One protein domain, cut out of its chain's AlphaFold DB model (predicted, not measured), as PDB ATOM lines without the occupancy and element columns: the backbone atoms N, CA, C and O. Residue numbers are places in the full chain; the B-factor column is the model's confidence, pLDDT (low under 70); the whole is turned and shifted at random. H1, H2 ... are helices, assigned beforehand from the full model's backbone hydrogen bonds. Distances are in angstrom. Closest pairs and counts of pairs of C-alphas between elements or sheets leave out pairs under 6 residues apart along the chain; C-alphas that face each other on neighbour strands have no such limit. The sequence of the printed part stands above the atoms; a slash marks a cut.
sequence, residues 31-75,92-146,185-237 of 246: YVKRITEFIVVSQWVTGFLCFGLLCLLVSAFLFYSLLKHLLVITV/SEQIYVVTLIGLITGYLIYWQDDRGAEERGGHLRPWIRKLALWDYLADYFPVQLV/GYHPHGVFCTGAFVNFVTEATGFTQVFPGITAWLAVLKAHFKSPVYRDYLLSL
ATOM      1  N   TYR A  31      26.839  16.988 -44.534       77.75
ATOM      2  CA  TYR A  31      28.063  16.688 -45.287       77.75
ATOM      3  C   TYR A  31      28.866  17.952 -45.647       77.75
ATOM      4  O   TYR A  31      30.088  17.947 -45.538       77.75
ATOM      5  N   VAL A  32      28.189  19.048 -46.018       75.94
ATOM      6  CA  VAL A  32      28.838  20.338 -46.323       75.94
ATOM      7  C   VAL A  32      29.504  20.881 -45.068       75.94
ATOM      8  O   VAL A  32      30.625  21.381 -45.137       75.94
ATOM      9  N   LYS A  33      28.842  20.707 -43.918       71.50
ATOM     10  CA  LYS A  33      29.403  21.017 -42.606       71.50
ATOM     11  C   LYS A  33      30.714  20.250 -42.387       71.50
ATOM     12  O   LYS A  33      31.758  20.868 -42.232       71.50
ATOM     13  N   ARG A  34      30.702  18.919 -42.531       73.25
ATOM     14  CA  ARG A  34      31.898  18.078 -42.340       73.25
ATOM     15  C   ARG A  34      33.052  18.395 -43.304       73.25
ATOM     16  O   ARG A  34      34.214  18.359 -42.913       73.25
ATOM     17  N   ILE A  35      32.756  18.716 -44.563       78.38
ATOM     18  CA  ILE A  35      33.790  19.092 -45.540       78.38
ATOM     19  C   ILE A  35      34.365  20.469 -45.228       78.38
ATOM     20  O   ILE A  35      35.578  20.644 -45.263       78.38
ATOM     21  N   THR A  36      33.516  21.436 -44.886       70.31
ATOM     22  CA  THR A  36      33.968  22.779 -44.504       70.31
ATOM     23  C   THR A  36      34.784  22.721 -43.212       70.31
ATOM     24  O   THR A  36      35.805  23.385 -43.119       70.31
ATOM     25  N   GLU A  37      34.404  21.870 -42.253       69.31
ATOM     26  CA  GLU A  37      35.204  21.564 -41.057       69.31
ATOM     27  C   GLU A  37      36.594  21.055 -41.439       69.31
ATOM     28  O   GLU A  37      37.594  21.625 -41.008       69.31
ATOM     29  N   PHE A  38      36.672  20.026 -42.288       76.88
ATOM     30  CA  PHE A  38      37.948  19.461 -42.715       76.88
ATOM     31  C   PHE A  38      38.806  20.482 -43.469       76.88
ATOM     32  O   PHE A  38      39.991  20.611 -43.181       76.88
ATOM     33  N   ILE A  39      38.214  21.249 -44.387       75.38
ATOM     34  CA  ILE A  39      38.929  22.257 -45.176       75.38
ATOM     35  C   ILE A  39      39.397  23.407 -44.294       75.38
ATOM     36  O   ILE A  39      40.547  23.800 -44.416       75.38
ATOM     37  N   VAL A  40      38.567  23.937 -43.394       69.69
ATOM     38  CA  VAL A  40      38.958  25.061 -42.533       69.69
ATOM     39  C   VAL A  40      40.002  24.618 -41.515       69.69
ATOM     40  O   VAL A  40      41.004  25.306 -41.358       69.69
ATOM     41  N   VAL A  41      39.827  23.464 -40.863       70.81
ATOM     42  CA  VAL A  41      40.814  22.941 -39.906       70.81
ATOM     43  C   VAL A  41      42.114  22.588 -40.621       70.81
ATOM     44  O   VAL A  41      43.178  22.972 -40.150       70.81
ATOM     45  N   SER A  42      42.053  21.935 -41.784       67.38
ATOM     46  CA  SER A  42      43.248  21.658 -42.581       67.38
ATOM     47  C   SER A  42      43.890  22.952 -43.069       67.38
ATOM     48  O   SER A  42      45.085  23.117 -42.903       67.38
ATOM     49  N   GLN A  43      43.139  23.919 -43.593       66.50
ATOM     50  CA  GLN A  43      43.672  25.222 -43.998       66.50
ATOM     51  C   GLN A  43      44.289  25.968 -42.814       66.50
ATOM     52  O   GLN A  43      45.270  26.675 -43.003       66.50
ATOM     53  N   TRP A  44      43.764  25.815 -41.601       67.06
ATOM     54  CA  TRP A  44      44.323  26.455 -40.413       67.06
ATOM     55  C   TRP A  44      45.590  25.744 -39.933       67.06
ATOM     56  O   TRP A  44      46.593  26.399 -39.680       67.06
ATOM     57  N   VAL A  45      45.596  24.411 -39.874       67.31
ATOM     58  CA  VAL A  45      46.761  23.605 -39.473       67.31
ATOM     59  C   VAL A  45      47.878  23.716 -40.510       67.31
ATOM     60  O   VAL A  45      49.014  24.042 -40.173       67.31
ATOM     61  N   THR A  46      47.550  23.512 -41.783       64.94
ATOM     62  CA  THR A  46      48.469  23.658 -42.913       64.94
ATOM     63  C   THR A  46      48.834  25.122 -43.125       64.94
ATOM     64  O   THR A  46      49.976  25.412 -43.425       64.94
ATOM     65  N   GLY A  47      47.929  26.075 -42.908       66.12
ATOM     66  CA  GLY A  47      48.234  27.504 -42.956       66.12
ATOM     67  C   GLY A  47      49.202  27.903 -41.853       66.12
ATOM     68  O   GLY A  47      50.229  28.488 -42.124       66.12
ATOM     69  N   PHE A  48      48.981  27.523 -40.606       64.06
ATOM     70  CA  PHE A  48      49.897  27.875 -39.525       64.06
ATOM     71  C   PHE A  48      51.286  27.230 -39.693       64.06
ATOM     72  O   PHE A  48      52.303  27.892 -39.481       64.06
ATOM     73  N   LEU A  49      51.343  25.969 -40.139       63.34
ATOM     74  CA  LEU A  49      52.600  25.251 -40.391       63.34
ATOM     75  C   LEU A  49      53.305  25.715 -41.677       63.34
ATOM     76  O   LEU A  49      54.514  25.944 -41.677       63.34
ATOM     77  N   CYS A  50      52.568  25.878 -42.774       66.38
ATOM     78  CA  CYS A  50      53.122  26.176 -44.094       66.38
ATOM     79  C   CYS A  50      53.154  27.666 -44.418       66.38
ATOM     80  O   CYS A  50      53.982  28.043 -45.226       66.38
ATOM     81  N   PHE A  51      52.332  28.533 -43.823       68.06
ATOM     82  CA  PHE A  51      52.393  29.988 -44.044       68.06
ATOM     83  C   PHE A  51      53.593  30.603 -43.330       68.06
ATOM     84  O   PHE A  51      54.244  31.476 -43.890       68.06
ATOM     85  N   GLY A  52      53.948  30.101 -42.141       65.81
ATOM     86  CA  GLY A  52      55.216  30.448 -41.496       65.81
ATOM     87  C   GLY A  52      56.410  30.043 -42.365       65.81
ATOM     88  O   GLY A  52      57.288  30.861 -42.631       65.81
ATOM     89  N   LEU A  53      56.400  28.812 -42.889       70.81
ATOM     90  CA  LEU A  53      57.429  28.328 -43.813       70.81
ATOM     91  C   LEU A  53      57.431  29.113 -45.135       70.81
ATOM     92  O   LEU A  53      58.488  29.522 -45.587       70.81
ATOM     93  N   LEU A  54      56.269  29.378 -45.735       76.88
ATOM     94  CA  LEU A  54      56.114  30.131 -46.980       76.88
ATOM     95  C   LEU A  54      56.605  31.563 -46.798       76.88
ATOM     96  O   LEU A  54      57.330  32.066 -47.643       76.88
ATOM     97  N   CYS A  55      56.269  32.206 -45.684       72.44
ATOM     98  CA  CYS A  55      56.755  33.538 -45.365       72.44
ATOM     99  C   CYS A  55      58.276  33.549 -45.166       72.44
ATOM    100  O   CYS A  55      58.947  34.470 -45.630       72.44
ATOM    101  N   LEU A  56      58.837  32.525 -44.518       71.56
ATOM    102  CA  LEU A  56      60.285  32.357 -44.400       71.56
ATOM    103  C   LEU A  56      60.942  32.106 -45.759       71.56
ATOM    104  O   LEU A  56      61.981  32.694 -46.031       71.56
ATOM    105  N   LEU A  57      60.333  31.296 -46.627       81.75
ATOM    106  CA  LEU A  57      60.819  31.016 -47.976       81.75
ATOM    107  C   LEU A  57      60.739  32.251 -48.873       81.75
ATOM    108  O   LEU A  57      61.694  32.526 -49.587       81.75
ATOM    109  N   VAL A  58      59.653  33.024 -48.810       80.75
ATOM    110  CA  VAL A  58      59.518  34.302 -49.520       80.75
ATOM    111  C   VAL A  58      60.556  35.289 -48.999       80.75
ATOM    112  O   VAL A  58      61.271  35.880 -49.795       80.75
ATOM    113  N   SER A  59      60.719  35.420 -47.682       74.44
ATOM    114  CA  SER A  59      61.756  36.273 -47.090       74.44
ATOM    115  C   SER A  59      63.169  35.844 -47.513       74.44
ATOM    116  O   SER A  59      63.970  36.674 -47.940       74.44
ATOM    117  N   ALA A  60      63.466  34.543 -47.487       81.19
ATOM    118  CA  ALA A  60      64.742  33.985 -47.927       81.19
ATOM    119  C   ALA A  60      64.961  34.162 -49.436       81.19
ATOM    120  O   ALA A  60      66.072  34.469 -49.853       81.19
ATOM    121  N   PHE A  61      63.913  34.023 -50.251       84.12
ATOM    122  CA  PHE A  61      63.950  34.275 -51.690       84.12
ATOM    123  C   PHE A  61      64.201  35.752 -51.988       84.12
ATOM    124  O   PHE A  61      65.044  36.065 -52.822       84.12
ATOM    125  N   LEU A  62      63.532  36.666 -51.282       79.69
ATOM    126  CA  LEU A  62      63.761  38.105 -51.402       79.69
ATOM    127  C   LEU A  62      65.190  38.474 -50.986       79.69
ATOM    128  O   LEU A  62      65.851  39.239 -51.686       79.69
ATOM    129  N   PHE A  63      65.696  37.882 -49.903       84.06
ATOM    130  CA  PHE A  63      67.076  38.065 -49.458       84.06
ATOM    131  C   PHE A  63      68.092  37.488 -50.455       84.06
ATOM    132  O   PHE A  63      69.069  38.155 -50.784       84.06
ATOM    133  N   TYR A  64      67.846  36.291 -50.998       83.94
ATOM    134  CA  TYR A  64      68.654  35.685 -52.060       83.94
ATOM    135  C   TYR A  64      68.636  36.534 -53.335       83.94
ATOM    136  O   TYR A  64      69.688  36.779 -53.920       83.94
ATOM    137  N   SER A  65      67.464  37.023 -53.748       78.12
ATOM    138  CA  SER A  65      67.295  37.906 -54.903       78.12
ATOM    139  C   SER A  65      68.094  39.195 -54.710       78.12
ATOM    140  O   SER A  65      68.829  39.601 -55.606       78.12
ATOM    141  N   LEU A  66      68.019  39.804 -53.523       80.50
ATOM    142  CA  LEU A  66      68.811  40.980 -53.172       80.50
ATOM    143  C   LEU A  66      70.316  40.674 -53.209       80.50
ATOM    144  O   LEU A  66      71.069  41.408 -53.841       80.50
ATOM    145  N   LEU A  67      70.755  39.572 -52.595       83.19
ATOM    146  CA  LEU A  67      72.163  39.176 -52.544       83.19
ATOM    147  C   LEU A  67      72.726  38.852 -53.934       83.19
ATOM    148  O   LEU A  67      73.835  39.275 -54.249       83.19
ATOM    149  N   LYS A  68      71.958  38.164 -54.790       80.56
ATOM    150  CA  LYS A  68      72.305  37.904 -56.195       80.56
ATOM    151  C   LYS A  68      72.534  39.219 -56.934       80.56
ATOM    152  O   LYS A  68      73.564  39.372 -57.582       80.56
ATOM    153  N   HIS A  69      71.601  40.166 -56.840       70.19
ATOM    154  CA  HIS A  69      71.738  41.450 -57.526       70.19
ATOM    155  C   HIS A  69      72.886  42.295 -56.957       70.19
ATOM    156  O   HIS A  69      73.625  42.885 -57.737       70.19
ATOM    157  N   LEU A  70      73.120  42.288 -55.639       76.81
ATOM    158  CA  LEU A  70      74.281  42.946 -55.023       76.81
ATOM    159  C   LEU A  70      75.613  42.313 -55.446       76.81
ATOM    160  O   LEU A  70      76.576  43.038 -55.689       76.81
ATOM    161  N   LEU A  71      75.679  40.984 -55.564       78.19
ATOM    162  CA  LEU A  71      76.867  40.266 -56.028       78.19
ATOM    163  C   LEU A  71      77.135  40.563 -57.503       78.19
ATOM    164  O   LEU A  71      78.273  40.852 -57.850       78.19
ATOM    165  N   VAL A  72      76.100  40.567 -58.349       71.81
ATOM    166  CA  VAL A  72      76.210  41.014 -59.746       71.81
ATOM    167  C   VAL A  72      76.691  42.466 -59.787       71.81
ATOM    168  O   VAL A  72      77.675  42.754 -60.439       71.81
ATOM    169  N   ILE A  73      76.122  43.391 -59.021       69.31
ATOM    170  CA  ILE A  73      76.633  44.771 -59.000       69.31
ATOM    171  C   ILE A  73      78.111  44.803 -58.565       69.31
ATOM    172  O   ILE A  73      78.934  45.419 -59.232       69.31
ATOM    173  N   THR A  74      78.487  44.089 -57.503       69.12
ATOM    174  CA  THR A  74      79.849  44.108 -56.931       69.12
ATOM    175  C   THR A  74      80.897  43.482 -57.853       69.12
ATOM    176  O   THR A  74      81.928  44.100 -58.109       69.12
ATOM    177  N   VAL A  75      80.637  42.285 -58.388       67.19
ATOM    178  CA  VAL A  75      81.530  41.592 -59.335       67.19
ATOM    179  C   VAL A  75      81.753  42.437 -60.587       67.19
ATOM    180  O   VAL A  75      82.847  42.420 -61.132       67.19
ATOM    181  N   SER A  92      62.934  46.354 -67.707       71.38
ATOM    182  CA  SER A  92      62.018  45.608 -66.839       71.38
ATOM    183  C   SER A  92      62.675  45.047 -65.570       71.38
ATOM    184  O   SER A  92      62.072  45.112 -64.500       71.38
ATOM    185  N   GLU A  93      63.901  44.525 -65.649       73.69
ATOM    186  CA  GLU A  93      64.641  43.997 -64.496       73.69
ATOM    187  C   GLU A  93      65.124  45.121 -63.575       73.69
ATOM    188  O   GLU A  93      65.045  44.994 -62.354       73.69
ATOM    189  N   GLN A  94      65.549  46.258 -64.136       75.25
ATOM    190  CA  GLN A  94      65.934  47.430 -63.341       75.25
ATOM    191  C   GLN A  94      64.740  48.002 -62.570       75.25
ATOM    192  O   GLN A  94      64.827  48.226 -61.361       75.25
ATOM    193  N   ILE A  95      63.600  48.183 -63.249       76.06
ATOM    194  CA  ILE A  95      62.354  48.656 -62.631       76.06
ATOM    195  C   ILE A  95      61.908  47.692 -61.526       76.06
ATOM    196  O   ILE A  95      61.533  48.138 -60.437       76.06
ATOM    197  N   TYR A  96      61.990  46.379 -61.769       76.75
ATOM    198  CA  TYR A  96      61.663  45.360 -60.773       76.75
ATOM    199  C   TYR A  96      62.536  45.480 -59.516       76.75
ATOM    200  O   TYR A  96      62.000  45.535 -58.409       76.75
ATOM    201  N   VAL A  97      63.862  45.585 -59.665       75.81
ATOM    202  CA  VAL A  97      64.792  45.675 -58.525       75.81
ATOM    203  C   VAL A  97      64.577  46.958 -57.724       75.81
ATOM    204  O   VAL A  97      64.491  46.900 -56.497       75.81
ATOM    205  N   VAL A  98      64.435  48.107 -58.390       80.31
ATOM    206  CA  VAL A  98      64.202  49.395 -57.713       80.31
ATOM    207  C   VAL A  98      62.873  49.384 -56.955       80.31
ATOM    208  O   VAL A  98      62.823  49.785 -55.791       80.31
ATOM    209  N   THR A  99      61.811  48.859 -57.573       81.31
ATOM    210  CA  THR A  99      60.498  48.722 -56.927       81.31
ATOM    211  C   THR A  99      60.579  47.800 -55.714       81.31
ATOM    212  O   THR A  99      60.050  48.123 -54.650       81.31
ATOM    213  N   LEU A 100      61.282  46.672 -55.836       81.50
ATOM    214  CA  LEU A 100      61.421  45.705 -54.755       81.50
ATOM    215  C   LEU A 100      62.200  46.271 -53.559       81.50
ATOM    216  O   LEU A 100      61.762  46.109 -52.421       81.50
ATOM    217  N   ILE A 101      63.317  46.964 -53.804       81.12
ATOM    218  CA  ILE A 101      64.093  47.632 -52.749       81.12
ATOM    219  C   ILE A 101      63.229  48.685 -52.053       81.12
ATOM    220  O   ILE A 101      63.170  48.698 -50.827       81.12
ATOM    221  N   GLY A 102      62.503  49.513 -52.812       85.56
ATOM    222  CA  GLY A 102      61.601  50.519 -52.248       85.56
ATOM    223  C   GLY A 102      60.537  49.913 -51.326       85.56
ATOM    224  O   GLY A 102      60.331  50.406 -50.216       85.56
ATOM    225  N   LEU A 103      59.911  48.806 -51.739       85.69
ATOM    226  CA  LEU A 103      58.919  48.094 -50.927       85.69
ATOM    227  C   LEU A 103      59.529  47.482 -49.659       85.69
ATOM    228  O   LEU A 103      58.956  47.627 -48.580       85.69
ATOM    229  N   ILE A 104      60.694  46.830 -49.765       82.94
ATOM    230  CA  ILE A 104      61.382  46.229 -48.612       82.94
ATOM    231  C   ILE A 104      61.805  47.314 -47.623       82.94
ATOM    232  O   ILE A 104      61.536  47.190 -46.429       82.94
ATOM    233  N   THR A 105      62.425  48.395 -48.093       85.12
ATOM    234  CA  THR A 105      62.856  49.503 -47.237       85.12
ATOM    235  C   THR A 105      61.662  50.182 -46.572       85.12
ATOM    236  O   THR A 105      61.692  50.389 -45.360       85.12
ATOM    237  N   GLY A 106      60.588  50.458 -47.316       89.19
ATOM    238  CA  GLY A 106      59.357  51.018 -46.755       89.19
ATOM    239  C   GLY A 106      58.750  50.122 -45.672       89.19
ATOM    240  O   GLY A 106      58.396  50.601 -44.595       89.19
ATOM    241  N   TYR A 107      58.708  48.809 -45.910       86.19
ATOM    242  CA  TYR A 107      58.235  47.846 -44.920       86.19
ATOM    243  C   TYR A 107      59.149  47.765 -43.689       86.19
ATOM    244  O   TYR A 107      58.652  47.691 -42.569       86.19
ATOM    245  N   LEU A 108      60.474  47.809 -43.857       85.88
ATOM    246  CA  LEU A 108      61.420  47.808 -42.739       85.88
ATOM    247  C   LEU A 108      61.308  49.075 -41.885       85.88
ATOM    248  O   LEU A 108      61.394  48.971 -40.663       85.88
ATOM    249  N   ILE A 109      61.088  50.242 -42.499       89.38
ATOM    250  CA  ILE A 109      60.822  51.496 -41.779       89.38
ATOM    251  C   ILE A 109      59.534  51.360 -40.965       89.38
ATOM    252  O   ILE A 109      59.553  51.593 -39.759       89.38
ATOM    253  N   TYR A 110      58.446  50.898 -41.590       87.38
ATOM    254  CA  TYR A 110      57.189  50.617 -40.890       87.38
ATOM    255  C   TYR A 110      57.387  49.623 -39.735       87.38
ATOM    256  O   TYR A 110      56.917  49.856 -38.627       87.38
ATOM    257  N   TRP A 111      58.132  48.540 -39.956       84.69
ATOM    258  CA  TRP A 111      58.416  47.543 -38.925       84.69
ATOM    259  C   TRP A 111      59.219  48.124 -37.760       84.69
ATOM    260  O   TRP A 111      59.026  47.715 -36.618       84.69
ATOM    261  N   GLN A 112      60.157  49.033 -38.039       85.38
ATOM    262  CA  GLN A 112      60.959  49.705 -37.019       85.38
ATOM    263  C   GLN A 112      60.120  50.663 -36.176       85.38
ATOM    264  O   GLN A 112      60.219  50.604 -34.952       85.38
ATOM    265  N   ASP A 113      59.289  51.481 -36.820       85.19
ATOM    266  CA  ASP A 113      58.350  52.386 -36.148       85.19
ATOM    267  C   ASP A 113      57.352  51.603 -35.283       85.19
ATOM    268  O   ASP A 113      57.100  51.917 -34.120       85.19
ATOM    269  N   ASP A 114      56.861  50.483 -35.811       83.88
ATOM    270  CA  ASP A 114      55.847  49.677 -35.150       83.88
ATOM    271  C   ASP A 114      56.406  48.681 -34.115       83.88
ATOM    272  O   ASP A 114      55.661  47.853 -33.585       83.88
ATOM    273  N   ARG A 115      57.705  48.731 -33.777       80.06
ATOM    274  CA  ARG A 115      58.311  47.808 -32.796       80.06
ATOM    275  C   ARG A 115      57.596  47.860 -31.444       80.06
ATOM    276  O   ARG A 115      57.235  48.924 -30.934       80.06
ATOM    277  N   GLY A 116      57.398  46.688 -30.841       79.44
ATOM    278  CA  GLY A 116      56.710  46.557 -29.556       79.44
ATOM    279  C   GLY A 116      55.190  46.725 -29.640       79.44
ATOM    280  O   GLY A 116      54.527  46.714 -28.604       79.44
ATOM    281  N   ALA A 117      54.599  46.857 -30.837       79.81
ATOM    282  CA  ALA A 117      53.141  46.838 -30.977       79.81
ATOM    283  C   ALA A 117      52.535  45.521 -30.466       79.81
ATOM    284  O   ALA A 117      51.408  45.520 -29.979       79.81
ATOM    285  N   GLU A 118      53.294  44.424 -30.499       77.50
ATOM    286  CA  GLU A 118      52.935  43.139 -29.899       77.50
ATOM    287  C   GLU A 118      52.640  43.216 -28.391       77.50
ATOM    288  O   GLU A 118      51.764  42.503 -27.912       77.50
ATOM    289  N   GLU A 119      53.297  44.118 -27.657       77.19
ATOM    290  CA  GLU A 119      53.073  44.328 -26.218       77.19
ATOM    291  C   GLU A 119      51.992  45.389 -25.958       77.19
ATOM    292  O   GLU A 119      51.320  45.363 -24.930       77.19
ATOM    293  N   ARG A 120      51.772  46.302 -26.915       73.88
ATOM    294  CA  ARG A 120      50.753  47.368 -26.839       73.88
ATOM    295  C   ARG A 120      49.372  46.946 -27.350       73.88
ATOM    296  O   ARG A 120      48.418  47.714 -27.233       73.88
ATOM    297  N   GLY A 121      49.260  45.743 -27.913       67.75
ATOM    298  CA  GLY A 121      48.003  45.179 -28.400       67.75
ATOM    299  C   GLY A 121      47.701  45.373 -29.863       67.75
ATOM    300  O   GLY A 121      46.561  45.186 -30.238       67.75
ATOM    301  N   GLY A 122      48.673  45.689 -30.706       75.75
ATOM    302  CA  GLY A 122      48.475  45.710 -32.153       75.75
ATOM    303  C   GLY A 122      47.499  46.772 -32.666       75.75
ATOM    304  O   GLY A 122      47.313  47.826 -32.060       75.75
ATOM    305  N   HIS A 123      46.927  46.502 -33.843       79.50
ATOM    306  CA  HIS A 123      46.186  47.449 -34.680       79.50
ATOM    307  C   HIS A 123      44.827  46.881 -35.078       79.50
ATOM    308  O   HIS A 123      44.675  46.363 -36.181       79.50
ATOM    309  N   LEU A 124      43.818  46.980 -34.215       75.62
ATOM    310  CA  LEU A 124      42.502  46.403 -34.511       75.62
ATOM    311  C   LEU A 124      41.933  46.861 -35.863       75.62
ATOM    312  O   LEU A 124      41.713  48.048 -36.109       75.62
ATOM    313  N   ARG A 125      41.590  45.882 -36.702       79.81
ATOM    314  CA  ARG A 125      40.787  46.052 -37.913       79.81
ATOM    315  C   ARG A 125      39.394  45.460 -37.663       79.81
ATOM    316  O   ARG A 125      39.243  44.238 -37.682       79.81
ATOM    317  N   PRO A 126      38.348  46.288 -37.453       78.06
ATOM    318  CA  PRO A 126      37.025  45.809 -37.034       78.06
ATOM    319  C   PRO A 126      36.392  44.787 -37.984       78.06
ATOM    320  O   PRO A 126      35.666  43.902 -37.542       78.06
ATOM    321  N   TRP A 127      36.663  44.908 -39.286       80.56
ATOM    322  CA  TRP A 127      36.123  44.005 -40.300       80.56
ATOM    323  C   TRP A 127      36.707  42.594 -40.191       80.56
ATOM    324  O   TRP A 127      35.980  41.628 -40.399       80.56
ATOM    325  N   ILE A 128      37.977  42.464 -39.784       81.50
ATOM    326  CA  ILE A 128      38.614  41.158 -39.592       81.50
ATOM    327  C   ILE A 128      37.935  40.431 -38.439       81.50
ATOM    328  O   ILE A 128      37.668  39.252 -38.571       81.50
ATOM    329  N   ARG A 129      37.558  41.109 -37.348       81.06
ATOM    330  CA  ARG A 129      36.891  40.469 -36.193       81.06
ATOM    331  C   ARG A 129      35.451  40.019 -36.461       81.06
ATOM    332  O   ARG A 129      34.924  39.236 -35.678       81.06
ATOM    333  N   LYS A 130      34.825  40.502 -37.541       83.25
ATOM    334  CA  LYS A 130      33.409  40.269 -37.888       83.25
ATOM    335  C   LYS A 130      33.214  39.360 -39.110       83.25
ATOM    336  O   LYS A 130      32.146  39.373 -39.716       83.25
ATOM    337  N   LEU A 131      34.238  38.608 -39.514       83.06
ATOM    338  CA  LEU A 131      34.112  37.667 -40.629       83.06
ATOM    339  C   LEU A 131      33.153  36.523 -40.266       83.06
ATOM    340  O   LEU A 131      33.280  35.928 -39.201       83.06
ATOM    341  N   ALA A 132      32.263  36.157 -41.194       79.12
ATOM    342  CA  ALA A 132      31.298  35.060 -41.023       79.12
ATOM    343  C   ALA A 132      31.962  33.691 -40.759       79.12
ATOM    344  O   ALA A 132      31.347  32.780 -40.210       79.12
ATOM    345  N   LEU A 133      33.240  33.550 -41.127       80.56
ATOM    346  CA  LEU A 133      34.060  32.387 -40.791       80.56
ATOM    347  C   LEU A 133      34.158  32.167 -39.272       80.56
ATOM    348  O   LEU A 133      34.200  31.024 -38.821       80.56
ATOM    349  N   TRP A 134      34.197  33.242 -38.483       83.31
ATOM    350  CA  TRP A 134      34.330  33.133 -37.033       83.31
ATOM    351  C   TRP A 134      33.067  32.596 -36.382       83.31
ATOM    352  O   TRP A 134      33.174  31.762 -35.491       83.31
ATOM    353  N   ASP A 135      31.893  32.990 -36.876       79.38
ATOM    354  CA  ASP A 135      30.611  32.454 -36.405       79.38
ATOM    355  C   ASP A 135      30.573  30.929 -36.581       79.38
ATOM    356  O   ASP A 135      30.195  30.189 -35.673       79.38
ATOM    357  N   TYR A 136      31.054  30.448 -37.731       75.69
ATOM    358  CA  TYR A 136      31.149  29.019 -38.016       75.69
ATOM    359  C   TYR A 136      32.126  28.291 -37.082       75.69
ATOM    360  O   TYR A 136      31.823  27.213 -36.569       75.69
ATOM    361  N   LEU A 137      33.304  28.874 -36.850       78.00
ATOM    362  CA  LEU A 137      34.321  28.276 -35.986       78.00
ATOM    363  C   LEU A 137      33.943  28.310 -34.499       78.00
ATOM    364  O   LEU A 137      34.319  27.392 -33.771       78.00
ATOM    365  N   ALA A 138      33.190  29.317 -34.051       80.25
ATOM    366  CA  ALA A 138      32.682  29.399 -32.684       80.25
ATOM    367  C   ALA A 138      31.672  28.278 -32.403       80.25
ATOM    368  O   ALA A 138      31.725  27.653 -31.346       80.25
ATOM    369  N   ASP A 139      30.807  27.974 -33.377       77.12
ATOM    370  CA  ASP A 139      29.855  26.861 -33.291       77.12
ATOM    371  C   ASP A 139      30.571  25.491 -33.254       77.12
ATOM    372  O   ASP A 139      30.064  24.543 -32.651       77.12
ATOM    373  N   TYR A 140      31.740  25.367 -33.893       74.62
ATOM    374  CA  TYR A 140      32.525  24.125 -33.912       74.62
ATOM    375  C   TYR A 140      33.383  23.931 -32.651       74.62
ATOM    376  O   TYR A 140      33.504  22.812 -32.154       74.62
ATOM    377  N   PHE A 141      33.956  25.012 -32.113       78.94
ATOM    378  CA  PHE A 141      34.718  25.018 -30.862       78.94
ATOM    379  C   PHE A 141      33.959  25.801 -29.777       78.94
ATOM    380  O   PHE A 141      34.364  26.922 -29.448       78.94
ATOM    381  N   PRO A 142      32.862  25.251 -29.221       77.38
ATOM    382  CA  PRO A 142      32.087  25.947 -28.203       77.38
ATOM    383  C   PRO A 142      32.907  26.105 -26.922       77.38
ATOM    384  O   PRO A 142      33.530  25.154 -26.446       77.38
ATOM    385  N   VAL A 143      32.874  27.304 -26.341       80.06
ATOM    386  CA  VAL A 143      33.576  27.615 -25.092       80.06
ATOM    387  C   VAL A 143      32.579  27.906 -23.980       80.06
ATOM    388  O   VAL A 143      31.632  28.680 -24.139       80.06
ATOM    389  N   GLN A 144      32.811  27.274 -22.833       80.00
ATOM    390  CA  GLN A 144      32.083  27.527 -21.596       80.00
ATOM    391  C   GLN A 144      32.999  28.262 -20.636       80.00
ATOM    392  O   GLN A 144      34.133  27.835 -20.420       80.00
ATOM    393  N   LEU A 145      32.514  29.368 -20.075       78.56
ATOM    394  CA  LEU A 145      33.291  30.149 -19.129       78.56
ATOM    395  C   LEU A 145      32.798  29.842 -17.723       78.56
ATOM    396  O   LEU A 145      31.638  30.070 -17.380       78.56
ATOM    397  N   VAL A 146      33.692  29.286 -16.916       80.00
ATOM    398  CA  VAL A 146      33.414  28.935 -15.526       80.00
ATOM    399  C   VAL A 146      34.088  29.979 -14.649       80.00
ATOM    400  O   VAL A 146      35.286  30.226 -14.783       80.00
ATOM    401  N   GLY A 185      41.965  30.859 -17.833       86.94
ATOM    402  CA  GLY A 185      42.505  29.569 -18.250       86.94
ATOM    403  C   GLY A 185      41.618  28.944 -19.326       86.94
ATOM    404  O   GLY A 185      40.393  28.990 -19.222       86.94
ATOM    405  N   TYR A 186      42.222  28.350 -20.355       84.75
ATOM    406  CA  TYR A 186      41.501  27.693 -21.446       84.75
ATOM    407  C   TYR A 186      41.880  26.210 -21.541       84.75
ATOM    408  O   TYR A 186      43.045  25.869 -21.751       84.75
ATOM    409  N   HIS A 187      40.888  25.331 -21.397       81.81
ATOM    410  CA  HIS A 187      41.027  23.881 -21.514       81.81
ATOM    411  C   HIS A 187      39.689  23.260 -21.971       81.81
ATOM    412  O   HIS A 187      38.647  23.719 -21.506       81.81
ATOM    413  N   PRO A 188      39.679  22.220 -22.829       77.31
ATOM    414  CA  PRO A 188      40.827  21.579 -23.468       77.31
ATOM    415  C   PRO A 188      41.450  22.466 -24.546       77.31
ATOM    416  O   PRO A 188      40.761  23.195 -25.254       77.31
ATOM    417  N   HIS A 189      42.775  22.388 -24.695       67.62
ATOM    418  CA  HIS A 189      43.496  23.248 -25.637       67.62
ATOM    419  C   HIS A 189      43.064  23.009 -27.095       67.62
ATOM    420  O   HIS A 189      43.162  23.925 -27.894       67.62
ATOM    421  N   GLY A 190      42.528  21.829 -27.442       65.44
ATOM    422  CA  GLY A 190      42.133  21.499 -28.816       65.44
ATOM    423  C   GLY A 190      43.311  21.534 -29.802       65.44
ATOM    424  O   GLY A 190      44.481  21.578 -29.407       65.44
ATOM    425  N   VAL A 191      43.003  21.509 -31.103       63.88
ATOM    426  CA  VAL A 191      43.994  21.743 -32.166       63.88
ATOM    427  C   VAL A 191      44.327  23.239 -32.178       63.88
ATOM    428  O   VAL A 191      43.579  24.045 -32.737       63.88
ATOM    429  N   PHE A 192      45.441  23.593 -31.524       68.00
ATOM    430  CA  PHE A 192      45.867  24.971 -31.221       68.00
ATOM    431  C   PHE A 192      44.860  25.776 -30.376       68.00
ATOM    432  O   PHE A 192      43.755  25.330 -30.112       68.00
ATOM    433  N   CYS A 193      45.201  27.011 -29.992       74.38
ATOM    434  CA  CYS A 193      44.325  27.921 -29.240       74.38
ATOM    435  C   CYS A 193      43.119  28.461 -30.046       74.38
ATOM    436  O   CYS A 193      42.576  29.513 -29.715       74.38
ATOM    437  N   THR A 194      42.681  27.756 -31.096       78.19
ATOM    438  CA  THR A 194      41.648  28.182 -32.053       78.19
ATOM    439  C   THR A 194      40.324  28.504 -31.367       78.19
ATOM    440  O   THR A 194      39.735  29.546 -31.642       78.19
ATOM    441  N   GLY A 195      39.868  27.659 -30.437       80.62
ATOM    442  CA  GLY A 195      38.624  27.912 -29.705       80.62
ATOM    443  C   GLY A 195      38.702  29.180 -28.854       80.62
ATOM    444  O   GLY A 195      37.815  30.027 -28.943       80.62
ATOM    445  N   ALA A 196      39.800  29.375 -28.116       84.06
ATOM    446  CA  ALA A 196      40.034  30.601 -27.353       84.06
ATOM    447  C   ALA A 196      40.119  31.835 -28.264       84.06
ATOM    448  O   ALA A 196      39.497  32.860 -27.996       84.06
ATOM    449  N   PHE A 197      40.850  31.728 -29.374       85.69
ATOM    450  CA  PHE A 197      40.994  32.802 -30.346       85.69
ATOM    451  C   PHE A 197      39.638  33.236 -30.910       85.69
ATOM    452  O   PHE A 197      39.278  34.410 -30.843       85.69
ATOM    453  N   VAL A 198      38.852  32.290 -31.418       84.88
ATOM    454  CA  VAL A 198      37.571  32.597 -32.051       84.88
ATOM    455  C   VAL A 198      36.565  33.134 -31.031       84.88
ATOM    456  O   VAL A 198      35.908  34.132 -31.306       84.88
ATOM    457  N   ASN A 199      36.476  32.545 -29.839       84.25
ATOM    458  CA  ASN A 199      35.450  32.927 -28.866       84.25
ATOM    459  C   ASN A 199      35.783  34.200 -28.067       84.25
ATOM    460  O   ASN A 199      34.852  34.859 -27.610       84.25
ATOM    461  N   PHE A 200      37.064  34.551 -27.886       84.94
ATOM    462  CA  PHE A 200      37.470  35.721 -27.088       84.94
ATOM    463  C   PHE A 200      38.018  36.882 -27.912       84.94
ATOM    464  O   PHE A 200      37.750  38.039 -27.601       84.94
ATOM    465  N   VAL A 201      38.808  36.599 -28.949       84.94
ATOM    466  CA  VAL A 201      39.492  37.649 -29.722       84.94
ATOM    467  C   VAL A 201      38.592  38.176 -30.836       84.94
ATOM    468  O   VAL A 201      38.624  39.367 -31.146       84.94
ATOM    469  N   THR A 202      37.741  37.336 -31.428       84.94
ATOM    470  CA  THR A 202      36.804  37.758 -32.484       84.94
ATOM    471  C   THR A 202      35.446  38.192 -31.922       84.94
ATOM    472  O   THR A 202      35.197  38.108 -30.723       84.94
ATOM    473  N   GLU A 203      34.555  38.690 -32.784       83.06
ATOM    474  CA  GLU A 203      33.186  39.068 -32.404       83.06
ATOM    475  C   GLU A 203      32.147  37.963 -32.665       83.06
ATOM    476  O   GLU A 203      30.949  38.237 -32.603       83.06
ATOM    477  N   ALA A 204      32.572  36.719 -32.923       80.38
ATOM    478  CA  ALA A 204      31.672  35.607 -33.255       80.38
ATOM    479  C   ALA A 204      30.612  35.326 -32.180       80.38
ATOM    480  O   ALA A 204      29.428  35.124 -32.450       80.38
ATOM    481  N   THR A 205      31.040  35.356 -30.924       78.75
ATOM    482  CA  THR A 205      30.180  35.170 -29.751       78.75
ATOM    483  C   THR A 205      29.645  36.488 -29.195       78.75
ATOM    484  O   THR A 205      28.936  36.497 -28.192       78.75
ATOM    485  N   GLY A 206      29.980  37.615 -29.832       76.81
ATOM    486  CA  GLY A 206      29.672  38.947 -29.324       76.81
ATOM    487  C   GLY A 206      30.412  39.275 -28.028       76.81
ATOM    488  O   GLY A 206      29.811  39.866 -27.137       76.81
ATOM    489  N   PHE A 207      31.696  38.915 -27.911       80.56
ATOM    490  CA  PHE A 207      32.500  39.154 -26.705       80.56
ATOM    491  C   PHE A 207      32.356  40.588 -26.163       80.56
ATOM    492  O   PHE A 207      32.074  40.763 -24.982       80.56
ATOM    493  N   THR A 208      32.433  41.609 -27.026       78.81
ATOM    494  CA  THR A 208      32.284  43.019 -26.611       78.81
ATOM    495  C   THR A 208      30.899  43.338 -26.022       78.81
ATOM    496  O   THR A 208      30.771  44.255 -25.218       78.81
ATOM    497  N   GLN A 209      29.854  42.595 -26.407       75.38
ATOM    498  CA  GLN A 209      28.499  42.743 -25.851       75.38
ATOM    499  C   GLN A 209      28.354  42.023 -24.505       75.38
ATOM    500  O   GLN A 209      27.621  42.500 -23.646       75.38
ATOM    501  N   VAL A 210      29.037  40.888 -24.326       75.19
ATOM    502  CA  VAL A 210      29.000  40.097 -23.083       75.19
ATOM    503  C   VAL A 210      29.876  40.725 -21.992       75.19
ATOM    504  O   VAL A 210      29.516  40.681 -20.819       75.19
ATOM    505  N   PHE A 211      31.001  41.332 -22.378       78.00
ATOM    506  CA  PHE A 211      31.971  41.960 -21.482       78.00
ATOM    507  C   PHE A 211      32.243  43.416 -21.903       78.00
ATOM    508  O   PHE A 211      33.304  43.724 -22.460       78.00
ATOM    509  N   PRO A 212      31.291  44.341 -21.679       76.31
ATOM    510  CA  PRO A 212      31.472  45.734 -22.061       76.31
ATOM    511  C   PRO A 212      32.652  46.358 -21.301       76.31
ATOM    512  O   PRO A 212      32.764  46.240 -20.086       76.31
ATOM    513  N   GLY A 213      33.553  47.027 -22.024       78.12
ATOM    514  CA  GLY A 213      34.716  47.708 -21.435       78.12
ATOM    515  C   GLY A 213      35.904  46.804 -21.083       78.12
ATOM    516  O   GLY A 213      36.966  47.324 -20.750       78.12
ATOM    517  N   ILE A 214      35.780  45.481 -21.225       81.06
ATOM    518  CA  ILE A 214      36.889  44.539 -21.039       81.06
ATOM    519  C   ILE A 214      37.477  44.181 -22.401       81.06
ATOM    520  O   ILE A 214      36.781  43.760 -23.322       81.06
ATOM    521  N   THR A 215      38.791  44.329 -22.534       83.31
ATOM    522  CA  THR A 215      39.523  43.925 -23.739       83.31
ATOM    523  C   THR A 215      40.140  42.548 -23.538       83.31
ATOM    524  O   THR A 215      40.931  42.371 -22.612       83.31
ATOM    525  N   ALA A 216      39.821  41.594 -24.413       84.81
ATOM    526  CA  ALA A 216      40.468  40.287 -24.414       84.81
ATOM    527  C   ALA A 216      41.897  40.373 -24.967       84.81
ATOM    528  O   ALA A 216      42.132  40.962 -26.024       84.81
ATOM    529  N   TRP A 217      42.830  39.720 -24.276       82.69
ATOM    530  CA  TRP A 217      44.220  39.568 -24.694       82.69
ATOM    531  C   TRP A 217      44.548  38.087 -24.793       82.69
ATOM    532  O   TRP A 217      44.402  37.352 -23.818       82.69
ATOM    533  N   LEU A 218      44.994  37.647 -25.968       83.56
ATOM    534  CA  LEU A 218      45.436  36.273 -26.164       83.56
ATOM    535  C   LEU A 218      46.960  36.222 -26.164       83.56
ATOM    536  O   LEU A 218      47.611  36.758 -27.060       83.56
ATOM    537  N   ALA A 219      47.524  35.553 -25.162       80.31
ATOM    538  CA  ALA A 219      48.951  35.284 -25.119       80.31
ATOM    539  C   ALA A 219      49.311  34.249 -26.193       80.31
ATOM    540  O   ALA A 219      48.816  33.121 -26.185       80.31
ATOM    541  N   VAL A 220      50.183  34.637 -27.122       77.06
ATOM    542  CA  VAL A 220      50.713  33.764 -28.178       77.06
ATOM    543  C   VAL A 220      52.238  33.742 -28.132       77.06
ATOM    544  O   VAL A 220      52.877  34.638 -27.578       77.06
ATOM    545  N   LEU A 221      52.844  32.706 -28.715       79.56
ATOM    546  CA  LEU A 221      54.295  32.536 -28.718       79.56
ATOM    547  C   LEU A 221      55.002  33.705 -29.430       79.56
ATOM    548  O   LEU A 221      54.670  34.045 -30.566       79.56
ATOM    549  N   LYS A 222      56.062  34.248 -28.811       79.12
ATOM    550  CA  LYS A 222      56.849  35.384 -29.343       79.12
ATOM    551  C   LYS A 222      57.404  35.152 -30.755       79.12
ATOM    552  O   LYS A 222      57.617  36.107 -31.498       79.12
ATOM    553  N   ALA A 223      57.623  33.894 -31.143       74.19
ATOM    554  CA  ALA A 223      58.078  33.525 -32.483       74.19
ATOM    555  C   ALA A 223      57.136  34.033 -33.590       74.19
ATOM    556  O   ALA A 223      57.605  34.428 -34.654       74.19
ATOM    557  N   HIS A 224      55.830  34.105 -33.324       75.19
ATOM    558  CA  HIS A 224      54.850  34.581 -34.296       75.19
ATOM    559  C   HIS A 224      55.029  36.050 -34.680       75.19
ATOM    560  O   HIS A 224      54.801  36.410 -35.831       75.19
ATOM    561  N   PHE A 225      55.517  36.883 -33.760       77.00
ATOM    562  CA  PHE A 225      55.767  38.301 -34.023       77.00
ATOM    563  C   PHE A 225      57.100  38.562 -34.740       77.00
ATOM    564  O   PHE A 225      57.371  39.694 -35.122       77.00
ATOM    565  N   LYS A 226      57.936  37.535 -34.955       77.69
ATOM    566  CA  LYS A 226      59.190  37.670 -35.720       77.69
ATOM    567  C   LYS A 226      59.009  37.461 -37.224       77.69
ATOM    568  O   LYS A 226      59.889  37.843 -37.987       77.69
ATOM    569  N   SER A 227      57.901  36.852 -37.649       74.12
ATOM    570  CA  SER A 227      57.631  36.598 -39.065       74.12
ATOM    571  C   SER A 227      56.969  37.822 -39.708       74.12
ATOM    572  O   SER A 227      55.916  38.250 -39.219       74.12
ATOM    573  N   PRO A 228      57.532  38.381 -40.797       74.31
ATOM    574  CA  PRO A 228      56.917  39.502 -41.501       74.31
ATOM    575  C   PRO A 228      55.533  39.130 -42.039       74.31
ATOM    576  O   PRO A 228      55.278  37.952 -42.265       74.31
ATOM    577  N   VAL A 229      54.624  40.098 -42.204       76.94
ATOM    578  CA  VAL A 229      53.224  39.919 -42.654       76.94
ATOM    579  C   VAL A 229      52.332  39.117 -41.692       76.94
ATOM    580  O   VAL A 229      51.232  39.552 -41.357       76.94
ATOM    581  N   TYR A 230      52.790  37.967 -41.194       73.75
ATOM    582  CA  TYR A 230      52.087  37.174 -40.190       73.75
ATOM    583  C   TYR A 230      51.957  37.931 -38.863       73.75
ATOM    584  O   TYR A 230      50.894  37.917 -38.241       73.75
ATOM    585  N   ARG A 231      53.003  38.678 -38.480       81.56
ATOM    586  CA  ARG A 231      52.937  39.660 -37.394       81.56
ATOM    587  C   ARG A 231      51.781  40.636 -37.604       81.56
ATOM    588  O   ARG A 231      50.956  40.782 -36.711       81.56
ATOM    589  N   ASP A 232      51.700  41.280 -38.768       80.75
ATOM    590  CA  ASP A 232      50.673  42.292 -39.046       80.75
ATOM    591  C   ASP A 232      49.263  41.706 -39.020       80.75
ATOM    592  O   ASP A 232      48.338  42.342 -38.514       80.75
ATOM    593  N   TYR A 233      49.103  40.469 -39.497       79.62
ATOM    594  CA  TYR A 233      47.848  39.736 -39.372       79.62
ATOM    595  C   TYR A 233      47.457  39.536 -37.902       79.62
ATOM    596  O   TYR A 233      46.340  39.882 -37.523       79.62
ATOM    597  N   LEU A 234      48.362  39.054 -37.048       78.44
ATOM    598  CA  LEU A 234      48.066  38.868 -35.623       78.44
ATOM    599  C   LEU A 234      47.798  40.188 -34.899       78.44
ATOM    600  O   LEU A 234      46.860  40.278 -34.109       78.44
ATOM    601  N   LEU A 235      48.567  41.233 -35.204       83.00
ATOM    602  CA  LEU A 235      48.335  42.564 -34.648       83.00
ATOM    603  C   LEU A 235      46.991  43.132 -35.103       83.00
ATOM    604  O   LEU A 235      46.359  43.854 -34.337       83.00
ATOM    605  N   SER A 236      46.510  42.775 -36.297       79.69
ATOM    606  CA  SER A 236      45.230  43.268 -36.816       79.69
ATOM    607  C   SER A 236      44.003  42.868 -35.983       79.69
ATOM    608  O   SER A 236      42.926  43.454 -36.116       79.69
ATOM    609  N   LEU A 237      44.168  41.872 -35.114       75.69
ATOM    610  CA  LEU A 237      43.128  41.287 -34.272       75.69
ATOM    611  C   LEU A 237      43.147  41.817 -32.831       75.69
ATOM    612  O   LEU A 237      42.286  41.437 -32.045       75.69
TER     613      LEU A 237
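This is residues 31 to 75, 92 to 146 and 185 to 237 of the 246 residues of the protein "2-acylglycerol O-acyltransferase 1" of Fasciola gigantica (UniProt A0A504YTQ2). One long kinked helix, H1, makes the longest axis, and the rest gathers loosely along one side of it: H2 near its later half, a cluster of H5, H6 and H7 towards its first end, and the pair H8 and H9 between. Residues 70 to 75 of H1 and residues 209 to 214 stick out. The printed part has 153 residues with nine named helices, H1 to H9 in chain order, and no named strand: all helix. It is loose, with a radius of gyration of the C-alphas of 19.4 A and spans of 66 by 40 by 25 A.

Find C-alpha 31 at (28.063, 16.688, -45.287); H1, residues 31 to 75, runs from there 60.6 A to C-alpha 75 at (81.530, 41.592, -59.335), with a kink of 41 degrees near residue 49. H2, residues 92 to 113, is 31.6 A long. Then come H3, 117 to 120; H4, 126 to 129; H5, 132 to 140; H6, 194 to 201; H7, 207 to 210; H8, 222 to 226; and H9, 230 to 235, ending at (48.335, 42.564, -34.648).

H1 is near H2 and near H5, each with 10 pairs of C-alphas within 10 A. H1 and H9 are close but not clearly touching; their closest C-alphas, Gly 52 and Tyr 230, are 7.5 A apart. H8 and H9 touch only at the corner, closest at C-alphas 225 and 231, 4.6 A. H3 is close to H9 but not clearly touching, with C-alphas 118 and 235 closest at 6.6 A. H5 and H6 touch at a steep tilt of 57 degrees, opposite ways; C-alphas 138 and 198 are closest, 5.9 A. H6 and H7 only just touch, only at the corner, with 3 pairs of C-alphas within 8 A, 200 and 207 closest at 6.1 A. H4 and H5 meet only through their link. Every O i to N i+4 pair is within hydrogen-bond range in H2, H5, H6 and H9; H1 has 39 of 41, H8 0 of 1 but 2 of 2 O i to N i+3 pairs, and H3, H4 and H7 are too short for an i+4 pair.

The C-alphas farthest apart, Val 75 and Val 146, are 66.3 A apart. Look for two cuts: residues 76 to 91, a gap of 21.3 A, and 147 to 184, a gap of 9.5 A between C-alphas. Of the links printed whole, H7 to H8 is long. Mean pLDDT of the printed part is 77.7; 21 residues are under 70, among them 42 to 52.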